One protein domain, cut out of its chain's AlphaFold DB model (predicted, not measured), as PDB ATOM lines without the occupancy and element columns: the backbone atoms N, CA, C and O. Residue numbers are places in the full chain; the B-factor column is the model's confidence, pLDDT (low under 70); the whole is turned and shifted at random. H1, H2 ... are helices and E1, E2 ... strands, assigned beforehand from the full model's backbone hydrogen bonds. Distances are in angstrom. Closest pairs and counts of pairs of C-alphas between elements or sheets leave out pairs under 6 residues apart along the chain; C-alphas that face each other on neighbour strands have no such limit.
ATOM      1  N   ALA A  42      26.081  23.758  33.345       84.75
ATOM      2  CA  ALA A  42      25.401  22.690  34.069       84.75
ATOM      3  C   ALA A  42      24.509  23.205  35.213       84.75
ATOM      4  O   ALA A  42      23.590  22.507  35.638       84.75
ATOM      5  N   ALA A  43      24.742  24.418  35.721       85.31
ATOM      6  CA  ALA A  43      23.921  25.000  36.778       85.31
ATOM      7  C   ALA A  43      22.502  25.329  36.295       85.31
ATOM      8  O   ALA A  43      21.570  25.364  37.100       85.31
ATOM      9  N   GLU A  44      22.341  25.535  34.987       84.69
ATOM     10  CA  GLU A  44      21.073  25.902  34.356       84.69
ATOM     11  C   GLU A  44      20.345  24.702  33.732       84.69
ATOM     12  O   GLU A  44      19.127  24.747  33.556       84.69
ATOM     13  N   ASP A  45      21.054  23.603  33.458       85.12
ATOM     14  CA  ASP A  45      20.500  22.401  32.834       85.12
ATOM     15  C   ASP A  45      20.803  21.144  33.664       85.12
ATOM     16  O   ASP A  45      21.938  20.677  33.768       85.12
ATOM     17  N   LEU A  46      19.742  20.548  34.224       82.88
ATOM     18  CA  LEU A  46      19.835  19.326  35.023       82.88
ATOM     19  C   LEU A  46      20.431  18.149  34.237       82.88
ATOM     20  O   LEU A  46      21.152  17.343  34.818       82.88
ATOM     21  N   LEU A  47      20.108  18.000  32.950       84.69
ATOM     22  CA  LEU A  47      20.635  16.902  32.141       84.69
ATOM     23  C   LEU A  47      22.131  17.085  31.910       84.69
ATOM     24  O   LEU A  47      22.883  16.119  32.031       84.69
ATOM     25  N   LEU A  48      22.560  18.322  31.654       87.38
ATOM     26  CA  LEU A  48      23.974  18.646  31.509       87.38
ATOM     27  C   LEU A  48      24.737  18.422  32.821       87.38
ATOM     28  O   LEU A  48      25.802  17.813  32.802       87.38
ATOM     29  N   PHE A  49      24.161  18.813  33.964       85.94
ATOM     30  CA  PHE A  49      24.714  18.490  35.280       85.94
ATOM     31  C   PHE A  49      24.867  16.986  35.492       85.94
ATOM     32  O   PHE A  49      25.927  16.538  35.915       85.94
ATOM     33  N   LEU A  50      23.830  16.196  35.198       83.62
ATOM     34  CA  LEU A  50      23.881  14.742  35.368       83.62
ATOM     35  C   LEU A  50      24.950  14.088  34.483       83.62
ATOM     36  O   LEU A  50      25.564  13.114  34.919       83.62
ATOM     37  N   GLU A  51      25.179  14.612  33.277       86.38
ATOM     38  CA  GLU A  51      26.251  14.145  32.394       86.38
ATOM     39  C   GLU A  51      27.636  14.535  32.929       86.38
ATOM     40  O   GLU A  51      28.531  13.692  32.966       86.38
ATOM     41  N   GLU A  52      27.797  15.767  33.418       87.50
ATOM     42  CA  GLU A  52      29.044  16.265  34.016       87.50
ATOM     43  C   GLU A  52      29.487  15.407  35.206       87.50
ATOM     44  O   GLU A  52      30.638  14.978  35.287       87.50
ATOM     45  N   VAL A  53      28.559  15.092  36.110       84.25
ATOM     46  CA  VAL A  53      28.869  14.336  37.331       84.25
ATOM     47  C   VAL A  53      28.841  12.822  37.127       84.25
ATOM     48  O   VAL A  53      29.065  12.065  38.075       84.25
ATOM     49  N   ARG A  54      28.558  12.346  35.907       84.31
ATOM     50  CA  ARG A  54      28.380  10.918  35.607       84.31
ATOM     51  C   ARG A  54      29.595  10.095  36.019       84.31
ATOM     52  O   ARG A  54      29.429   9.057  36.661       84.31
ATOM     53  N   GLN A  55      30.795  10.558  35.664       84.00
ATOM     54  CA  GLN A  55      32.034   9.845  35.970       84.00
ATOM     55  C   GLN A  55      32.339   9.861  37.473       84.00
ATOM     56  O   GLN A  55      32.637   8.816  38.043       84.00
ATOM     57  N   GLU A  56      32.171  11.005  38.141       85.00
ATOM     58  CA  GLU A  56      32.391  11.124  39.590       85.00
ATOM     59  C   GLU A  56      31.449  10.203  40.385       85.00
ATOM     60  O   GLU A  56      31.879   9.478  41.286       85.00
ATOM     61  N   ILE A  57      30.163  10.164  40.014       81.69
ATOM     62  CA  ILE A  57      29.186   9.252  40.621       81.69
ATOM     63  C   ILE A  57      29.565   7.793  40.354       81.69
ATOM     64  O   ILE A  57      29.456   6.961  41.257       81.69
ATOM     65  N   HIS A  58      29.993   7.467  39.132       80.75
ATOM     66  CA  HIS A  58      30.429   6.121  38.780       80.75
ATOM     67  C   HIS A  58      31.607   5.668  39.651       80.75
ATOM     68  O   HIS A  58      31.537   4.603  40.265       80.75
ATOM     69  N   ASP A  59      32.646   6.489  39.762       83.75
ATOM     70  CA  ASP A  59      33.852   6.162  40.523       83.75
ATOM     71  C   ASP A  59      33.545   6.020  42.015       83.75
ATOM     72  O   ASP A  59      34.004   5.076  42.661       83.75
ATOM     73  N   LEU A  60      32.666   6.876  42.548       82.31
ATOM     74  CA  LEU A  60      32.174   6.760  43.917       82.31
ATOM     75  C   LEU A  60      31.428   5.438  44.157       82.31
ATOM     76  O   LEU A  60      31.615   4.791  45.192       82.31
ATOM     77  N   ILE A  61      30.564   5.034  43.221       78.12
ATOM     78  CA  ILE A  61      29.849   3.758  43.302       78.12
ATOM     79  C   ILE A  61      30.853   2.602  43.266       78.12
ATOM     80  O   ILE A  61      30.752   1.704  44.100       78.12
ATOM     81  N   MET A  62      31.827   2.626  42.352       79.25
ATOM     82  CA  MET A  62      32.826   1.562  42.210       79.25
ATOM     83  C   MET A  62      33.722   1.429  43.439       79.25
ATOM     84  O   MET A  62      33.885   0.320  43.949       79.25
ATOM     85  N   ASP A  63      34.219   2.538  43.988       81.69
ATOM     86  CA  ASP A  63      34.981   2.546  45.242       81.69
ATOM     87  C   ASP A  63      34.187   1.882  46.378       81.69
ATOM     88  O   ASP A  63      34.665   0.991  47.087       81.69
ATOM     89  N   LYS A  64      32.914   2.262  46.519       77.00
ATOM     90  CA  LYS A  64      32.037   1.742  47.572       77.00
ATOM     91  C   LYS A  64      31.657   0.279  47.349       77.00
ATOM     92  O   LYS A  64      31.545  -0.461  48.331       77.00
ATOM     93  N   LEU A  65      31.497  -0.149  46.098       75.12
ATOM     94  CA  LEU A  65      31.273  -1.548  45.736       75.12
ATOM     95  C   LEU A  65      32.470  -2.418  46.111       75.12
ATOM     96  O   LEU A  65      32.282  -3.436  46.779       75.12
ATOM     97  N   LEU A  66      33.681  -1.997  45.738       75.56
ATOM     98  CA  LEU A  66      34.919  -2.716  46.042       75.56
ATOM     99  C   LEU A  66      35.144  -2.837  47.554       75.56
ATOM    100  O   LEU A  66      35.501  -3.909  48.042       75.56
ATOM    101  N   GLN A  67      34.874  -1.767  48.306       76.56
ATOM    102  CA  GLN A  67      35.052  -1.746  49.760       76.56
ATOM    103  C   GLN A  67      34.001  -2.574  50.511       76.56
ATOM    104  O   GLN A  67      34.347  -3.337  51.412       76.56
ATOM    105  N   LYS A  68      32.708  -2.399  50.196       74.38
ATOM    106  CA  LYS A  68      31.609  -2.936  51.023       74.38
ATOM    107  C   LYS A  68      31.018  -4.251  50.511       74.38
ATOM    108  O   LYS A  68      30.260  -4.877  51.247       74.38
ATOM    109  N   LYS A  69      31.333  -4.668  49.276       69.94
ATOM    110  CA  LYS A  69      30.870  -5.919  48.638       69.94
ATOM    111  C   LYS A  69      29.349  -6.160  48.692       69.94
ATOM    112  O   LYS A  69      28.900  -7.301  48.613       69.94
ATOM    113  N   SER A  70      28.522  -5.121  48.843       64.75
ATOM    114  CA  SER A  70      27.070  -5.301  48.967       64.75
ATOM    115  C   SER A  70      26.378  -5.440  47.612       64.75
ATOM    116  O   SER A  70      26.678  -4.718  46.663       64.75
ATOM    117  N   VAL A  71      25.393  -6.339  47.557       62.97
ATOM    118  CA  VAL A  71      24.706  -6.782  46.327       62.97
ATOM    119  C   VAL A  71      23.613  -5.803  45.860       62.97
ATOM    120  O   VAL A  71      23.154  -5.864  44.722       62.97
ATOM    121  N   LYS A  72      23.174  -4.871  46.716       69.69
ATOM    122  CA  LYS A  72      22.053  -3.968  46.420       69.69
ATOM    123  C   LYS A  72      22.306  -2.562  46.943       69.69
ATOM    124  O   LYS A  72      22.522  -2.383  48.138       69.69
ATOM    125  N   TRP A  73      22.198  -1.574  46.056       69.94
ATOM    126  CA  TRP A  73      22.447  -0.171  46.377       69.94
ATOM    127  C   TRP A  73      21.285   0.727  45.971       69.94
ATOM    128  O   TRP A  73      20.615   0.527  44.952       69.94
ATOM    129  N   TYR A  74      21.073   1.751  46.790       72.06
ATOM    130  CA  TYR A  74      20.166   2.848  46.508       72.06
ATOM    131  C   TYR A  74      20.951   4.145  46.632       72.06
ATOM    132  O   TYR A  74      21.552   4.398  47.674       72.06
ATOM    133  N   CYS A  75      20.925   4.958  45.581       72.88
ATOM    134  CA  CYS A  75      21.388   6.334  45.646       72.88
ATOM    135  C   CYS A  75      20.164   7.235  45.833       72.88
ATOM    136  O   CYS A  75      19.139   7.055  45.169       72.88
ATOM    137  N   VAL A  76      20.243   8.165  46.779       75.12
ATOM    138  CA  VAL A  76      19.212   9.179  47.001       75.12
ATOM    139  C   VAL A  76      19.857  10.526  46.736       75.12
ATOM    140  O   VAL A  76      20.775  10.923  47.450       75.12
ATOM    141  N   SER A  77      19.378  11.215  45.708       76.19
ATOM    142  CA  SER A  77      19.879  12.526  45.310       76.19
ATOM    143  C   SER A  77      18.909  13.597  45.784       76.19
ATOM    144  O   SER A  77      17.705  13.515  45.538       76.19
ATOM    145  N   LYS A  78      19.443  14.614  46.457       83.44
ATOM    146  CA  LYS A  78      18.726  15.834  46.826       83.44
ATOM    147  C   LYS A  78      19.286  16.966  45.976       83.44
ATOM    148  O   LYS A  78      20.456  17.301  46.130       83.44
ATOM    149  N   ILE A  79      18.466  17.536  45.099       81.38
ATOM    150  CA  ILE A  79      18.881  18.638  44.218       81.38
ATOM    151  C   ILE A  79      18.161  19.897  44.673       81.38
ATOM    152  O   ILE A  79      16.966  19.849  44.942       81.38
ATOM    153  N   ARG A  80      18.882  21.013  44.797       84.06
ATOM    154  CA  ARG A  80      18.303  22.310  45.154       84.06
ATOM    155  C   ARG A  80      18.302  23.195  43.917       84.06
ATOM    156  O   ARG A  80      19.353  23.669  43.510       84.06
ATOM    157  N   PHE A  81      17.121  23.431  43.370       83.31
ATOM    158  CA  PHE A  81      16.899  24.463  42.370       83.31
ATOM    159  C   PHE A  81      16.606  25.782  43.076       83.31
ATOM    160  O   PHE A  81      15.905  25.811  44.093       83.31
ATOM    161  N   SER A  82      17.131  26.867  42.528       88.19
ATOM    162  CA  SER A  82      16.822  28.225  42.954       88.19
ATOM    163  C   SER A  82      16.533  29.082  41.739       88.19
ATOM    164  O   SER A  82      17.202  28.936  40.720       88.19
ATOM    165  N   ARG A  83      15.572  29.991  41.864       88.62
ATOM    166  CA  ARG A  83      15.367  31.063  40.893       88.62
ATOM    167  C   ARG A  83      15.110  32.375  41.618       88.62
ATOM    168  O   ARG A  83      14.404  32.377  42.627       88.62
ATOM    169  N   GLU A  84      15.652  33.458  41.088       93.38
ATOM    170  CA  GLU A  84      15.285  34.811  41.495       93.38
ATOM    171  C   GLU A  84      13.960  35.196  40.826       93.38
ATOM    172  O   GLU A  84      13.676  34.823  39.684       93.38
ATOM    173  N   THR A  85      13.105  35.876  41.572       92.38
ATOM    174  CA  THR A  85      11.860  36.460  41.079       92.38
ATOM    175  C   THR A  85      12.121  37.882  40.583       92.38
ATOM    176  O   THR A  85      13.105  38.495  40.998       92.38
ATOM    177  N   PRO A  86      11.241  38.444  39.735       94.69
ATOM    178  CA  PRO A  86      11.347  39.846  39.325       94.69
ATOM    179  C   PRO A  86      11.388  40.833  40.501       94.69
ATOM    180  O   PRO A  86      12.008  41.885  40.388       94.69
ATOM    181  N   ASP A  87      10.775  40.471  41.630       95.25
ATOM    182  CA  ASP A  87      10.710  41.285  42.846       95.25
ATOM    183  C   ASP A  87      11.977  41.171  43.722       95.25
ATOM    184  O   ASP A  87      12.086  41.827  44.755       95.25
ATOM    185  N   GLY A  88      12.955  40.350  43.315       94.00
ATOM    186  CA  GLY A  88      14.215  40.129  44.032       94.00
ATOM    187  C   GLY A  88      14.175  39.007  45.076       94.00
ATOM    188  O   GLY A  88      15.208  38.682  45.660       94.00
ATOM    189  N   ASP A  89      13.022  38.365  45.294       94.75
ATOM    190  CA  ASP A  89      12.928  37.184  46.158       94.75
ATOM    191  C   ASP A  89      13.557  35.951  45.500       94.75
ATOM    192  O   ASP A  89      13.491  35.787  44.281       94.75
ATOM    193  N   VAL A  90      14.087  35.022  46.303       92.19
ATOM    194  CA  VAL A  90      14.610  33.735  45.817       92.19
ATOM    195  C   VAL A  90      13.652  32.601  46.169       92.19
ATOM    196  O   VAL A  90      13.414  32.304  47.339       92.19
ATOM    197  N   ILE A  91      13.154  31.903  45.150       90.69
ATOM    198  CA  ILE A  91      12.328  30.705  45.316       90.69
ATOM    199  C   ILE A  91      13.217  29.469  45.224       90.69
ATOM    200  O   ILE A  91      13.983  29.313  44.271       90.69
ATOM    201  N   TYR A  92      13.063  28.552  46.180       89.81
ATOM    202  CA  TYR A  92      13.759  27.268  46.192       89.81
ATOM    203  C   TYR A  92      12.800  26.110  45.923       89.81
ATOM    204  O   TYR A  92      11.743  26.010  46.540       89.81
ATOM    205  N   ALA A  93      13.218  25.180  45.067       85.19
ATOM    206  CA  ALA A  93      12.590  23.873  44.918       85.19
ATOM    207  C   ALA A  93      13.624  22.793  45.238       85.19
ATOM    208  O   ALA A  93      14.772  22.871  44.808       85.19
ATOM    209  N   THR A  94      13.258  21.796  46.043       84.44
ATOM    210  CA  THR A  94      14.205  20.755  46.477       84.44
ATOM    211  C   THR A  94      13.631  19.355  46.280       84.44
ATOM    212  O   THR A  94      13.188  18.730  47.246       84.44
ATOM    213  N   PRO A  95      13.582  18.856  45.033       78.81
ATOM    214  CA  PRO A  95      13.142  17.497  44.770       78.81
ATOM    215  C   PRO A  95      14.132  16.460  45.307       78.81
ATOM    216  O   PRO A  95      15.355  16.646  45.313       78.81
ATOM    217  N   TYR A  96      13.564  15.328  45.712       76.56
ATOM    218  CA  TYR A  96      14.294  14.129  46.087       76.56
ATOM    219  C   TYR A  96      14.106  13.077  45.002       76.56
ATOM    220  O   TYR A  96      12.980  12.752  44.618       76.56
ATOM    221  N   PHE A  97      15.214  12.514  44.538       72.25
ATOM    222  CA  PHE A  97      15.224  11.445  43.554       72.25
ATOM    223  C   PHE A  97      15.796  10.188  44.187       72.25
ATOM    224  O   PHE A  97      16.870  10.209  44.785       72.25
ATOM    225  N   ARG A  98      15.087   9.070  44.036       70.69
ATOM    226  CA  ARG A  98      15.615   7.757  44.400       70.69
ATOM    227  C   ARG A  98      16.038   7.021  43.143       70.69
ATOM    228  O   ARG A  98      15.208   6.701  42.296       70.69
ATOM    229  N   ILE A  99      17.318   6.694  43.078       71.25
ATOM    230  CA  ILE A  99      17.935   5.953  41.988       71.25
ATOM    231  C   ILE A  99      18.237   4.543  42.499       71.25
ATOM    232  O   ILE A  99      18.956   4.344  43.482       71.25
ATOM    233  N   LYS A 100      17.658   3.539  41.837       70.25
ATOM    234  CA  LYS A 100      17.996   2.131  42.069       70.25
ATOM    235  C   LYS A 100      19.131   1.755  41.125       70.25
ATOM    236  O   LYS A 100      18.943   1.814  39.916       70.25
ATOM    237  N   ILE A 101      20.261   1.332  41.680       66.31
ATOM    238  CA  ILE A 101      21.414   0.885  40.900       66.31
ATOM    239  C   ILE A 101      21.447  -0.644  40.955       66.31
ATOM    240  O   ILE A 101      21.372  -1.236  42.033       66.31
ATOM    241  N   VAL A 102      21.510  -1.279  39.788       61.16
ATOM    242  CA  VAL A 102      21.712  -2.725  39.646       61.16
ATOM    243  C   VAL A 102      23.025  -2.899  38.896       61.16
ATOM    244  O   VAL A 102      23.125  -2.453  37.759       61.16
ATOM    245  N   ILE A 103      24.023  -3.494  39.545       63.38
ATOM    246  CA  ILE A 103      25.302  -3.830  38.914       63.38
ATOM    247  C   ILE A 103      25.295  -5.333  38.641       63.38
ATOM    248  O   ILE A 103      25.150  -6.122  39.573       63.38
ATOM    249  N   GLY A 104      25.410  -5.718  37.368       56.91
ATOM    250  CA  GLY A 104      25.730  -7.090  36.976       56.91
ATOM    251  C   GLY A 104      27.240  -7.297  37.072       56.91
ATOM    252  O   GLY A 104      27.999  -6.496  36.532       56.91
ATOM    253  N   LEU A 105      27.674  -8.324  37.800       56.03
ATOM    254  CA  LEU A 105      29.069  -8.764  37.823       56.03
ATOM    255  C   LEU A 105      29.218  -9.878  36.785       56.03
ATOM    256  O   LEU A 105      29.139 -11.054  37.128       56.03
ATOM    257  N   ASP A 106      29.389  -9.508  35.520       53.44
ATOM    258  CA  ASP A 106      29.750 -10.475  34.485       53.44
ATOM    259  C   ASP A 106      31.279 -10.621  34.483       53.44
ATOM    260  O   ASP A 106      32.011  -9.639  34.359       53.44
ATOM    261  N   ASN A 107      31.777 -11.852  34.629       53.66
ATOM    262  CA  ASN A 107      33.210 -12.183  34.702       53.66
ATOM    263  C   ASN A 107      33.986 -11.949  33.382       53.66
ATOM    264  O   ASN A 107      35.116 -12.411  33.237       53.66
ATOM    265  N   SER A 108      33.411 -11.233  32.417       49.34
ATOM    266  CA  SER A 108      34.054 -10.825  31.171       49.34
ATOM    267  C   SER A 108      33.921  -9.312  31.014       49.34
ATOM    268  O   SER A 108      32.830  -8.815  30.750       49.34
ATOM    269  N   THR A 109      35.033  -8.600  31.197       43.84
ATOM    270  CA  THR A 109      35.264  -7.204  30.783       43.84
ATOM    271  C   THR A 109      34.062  -6.272  31.002       43.84
ATOM    272  O   THR A 109      33.290  -5.955  30.101       43.84
ATOM    273  N   SER A 110      33.929  -5.857  32.258       39.41
ATOM    274  CA  SER A 110      32.869  -5.061  32.873       39.41
ATOM    275  C   SER A 110      32.401  -3.837  32.069       39.41
ATOM    276  O   SER A 110      32.965  -2.750  32.180       39.41
ATOM    277  N   LEU A 111      31.283  -3.981  31.359       35.59
ATOM    278  CA  LEU A 111      30.392  -2.869  31.029       35.59
ATOM    279  C   LEU A 111      29.197  -2.938  31.977       35.59
ATOM    280  O   LEU A 111      28.176  -3.564  31.702       35.59
ATOM    281  N   SER A 112      29.336  -2.312  33.142       44.88
ATOM    282  CA  SER A 112      28.218  -2.152  34.063       44.88
ATOM    283  C   SER A 112      27.311  -1.031  33.554       44.88
ATOM    284  O   SER A 112      27.634   0.150  33.682       44.88
ATOM    285  N   TYR A 113      26.165  -1.387  32.977       40.97
ATOM    286  CA  TYR A 113      25.153  -0.419  32.560       40.97
ATOM    287  C   TYR A 113      24.217  -0.103  33.731       40.97
ATOM    288  O   TYR A 113      23.309  -0.865  34.063       40.97
ATOM    289  N   GLY A 114      24.424   1.050  34.365       40.25
ATOM    290  CA  GLY A 114      23.470   1.602  35.322       40.25
ATOM    291  C   GLY A 114      22.222   2.115  34.600       40.25
ATOM    292  O   GLY A 114      22.281   3.111  33.887       40.25
ATOM    293  N   ARG A 115      21.068   1.464  34.783       40.75
ATOM    294  CA  ARG A 115      19.783   1.987  34.289       40.75
ATOM    295  C   ARG A 115      19.200   2.976  35.298       40.75
ATOM    296  O   ARG A 115      18.670   2.572  36.333       40.75
ATOM    297  N   PHE A 116      19.251   4.263  34.978       42.72
ATOM    298  CA  PHE A 116      18.643   5.313  35.792       42.72
ATOM    299  C   PHE A 116      17.122   5.319  35.600       42.72
ATOM    300  O   PHE A 116      16.617   5.516  34.497       42.72
ATOM    301  N   LYS A 117      16.372   5.094  36.682       44.78
ATOM    302  CA  LYS A 117      14.927   5.347  36.726       44.78
ATOM    303  C   LYS A 117      14.677   6.485  37.700       44.78
ATOM    304  O   LYS A 117      14.747   6.285  38.910       44.78
ATOM    305  N   ILE A 118      14.375   7.662  37.164       45.53
ATOM    306  CA  ILE A 118      13.906   8.791  37.959       45.53
ATOM    307  C   ILE A 118      12.447   8.501  38.311       45.53
ATOM    308  O   ILE A 118      11.609   8.286  37.438       45.53
ATOM    309  N   SER A 119      12.153   8.422  39.603       44.94
ATOM    310  CA  SER A 119      10.786   8.300  40.104       44.94
ATOM    311  C   SER A 119      10.536   9.437  41.078       44.94
ATOM    312  O   SER A 119      11.372   9.703  41.942       44.94
ATOM    313  N   HIS A 120       9.411  10.128  40.902       44.06
ATOM    314  CA  HIS A 120       8.955  11.113  41.868       44.06
ATOM    315  C   HIS A 120       8.557  10.364  43.144       44.06
ATOM    316  O   HIS A 120       7.746   9.435  43.089       44.06
ATOM    317  N   LEU A 121       9.184  10.708  44.268       43.91
ATOM    318  CA  LEU A 121       8.759  10.226  45.579       43.91
ATOM    319  C   LEU A 121       7.445  10.948  45.914       43.91
ATOM    320  O   LEU A 121       7.436  12.175  45.966       43.91
TER     321      LEU A 121
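What this domain is: This is residues 42 to 121 of the 122 residues of an uncharacterized protein of Araneus ventricosus (UniProt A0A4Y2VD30). One long, thin antiparallel ribbon makes most of the length: E1 and E2 run out along it, the chain turns at residues 85 to 89, and E3 and E4 run back beside them. H2 lies near the E1 half of this ribbon, H1 meets H2 at a corner, and the last stretch, residues 102 to 121, runs on past E4, turns round and folds back along it as a tail. The E2 and E3 half has neither helix beside it. The printed part has 80 residues with two named helices and four named strands, in the order H1, H2, E1, E2, E3, E4; the strands form two antiparallel sheets of two, E1 - E4 and E2 - E3, and the class is mixed, helices and strands. The whole is loose, with a radius of gyration of the C-alphas of 16.3 A, and spans 58 by 23 by 21 A.

How they stand to each other: Look first at E1, residues 73 to 78, and E4, residues 96 to 101, which are antiparallel neighbours with 158 degrees between their directions. Their C-alphas 76 and 98 face each other at 4.7 A; between them N 75 and O 99 are within hydrogen-bond range at 2.9 A, and N 99 and O 75 at 2.8 A. Go outward from there and E1 runs on into E2, residues 81 to 84, across a break of 2 residues at 8 degrees. On the way back E3, residues 90 to 93, runs on into E4 across a break of 2 residues at 36 degrees. E2 and E3 form a hairpin, antiparallel at 159 degrees; C-alphas 84 and 90 face each other at 4.5 A, and N 81 and O 93 are within hydrogen-bond range at 2.8 A. Turn now to H2, residues 54 to 68: it and E1 are near each other, with 5 pairs of C-alphas within 10 A. H2 is apart from E2, E3 and E4. H1, residues 46 to 52, and H2 meet only through their link, and H1 is apart from the four strands. In H1 and H2 every O i to N i+4 pair is within hydrogen-bond range.

Where its parts are: Find C-alpha 73 at (22.447, -0.171, 46.377), where E1 begins; from there it runs 16.4 A to C-alpha 78. E4 covers 15.9 A from C-alpha 96 to C-alpha 101, which you will find at (21.414, 0.885, 40.900). E2 measures 10.5 A from Phe 81 to Glu 84, and E3 measures 10.1 A from Val 90 to Ala 93. Then go back to C-alpha 46 at (19.835, 19.326, 35.023): there H1 begins, and it runs 9.8 A to Glu 52. H2 begins at Arg 54 and runs 21.0 A to Lys 68; it is the longest helix, with 15 residues.

The domain as a whole: Look for the two C-alphas farthest apart at Asp 87 and Asn 107, 58.6 A from each other; the outline is a rod. The C-alphas of Ala 42 and Leu 121, the first and last printed residues, are 23.8 A apart. The printed part has no cut, and the five links between successive elements are tight. Residues 102 to 121 hold no named element, and their C-alphas lie 8 to 26 A from the mean of all C-alphas. Read the B-factor column with care there: the mean pLDDT of the printed part is 72.8, and 26 residues are under 70, namely residues 69 to 73 and 101 to 121 of this predicted model.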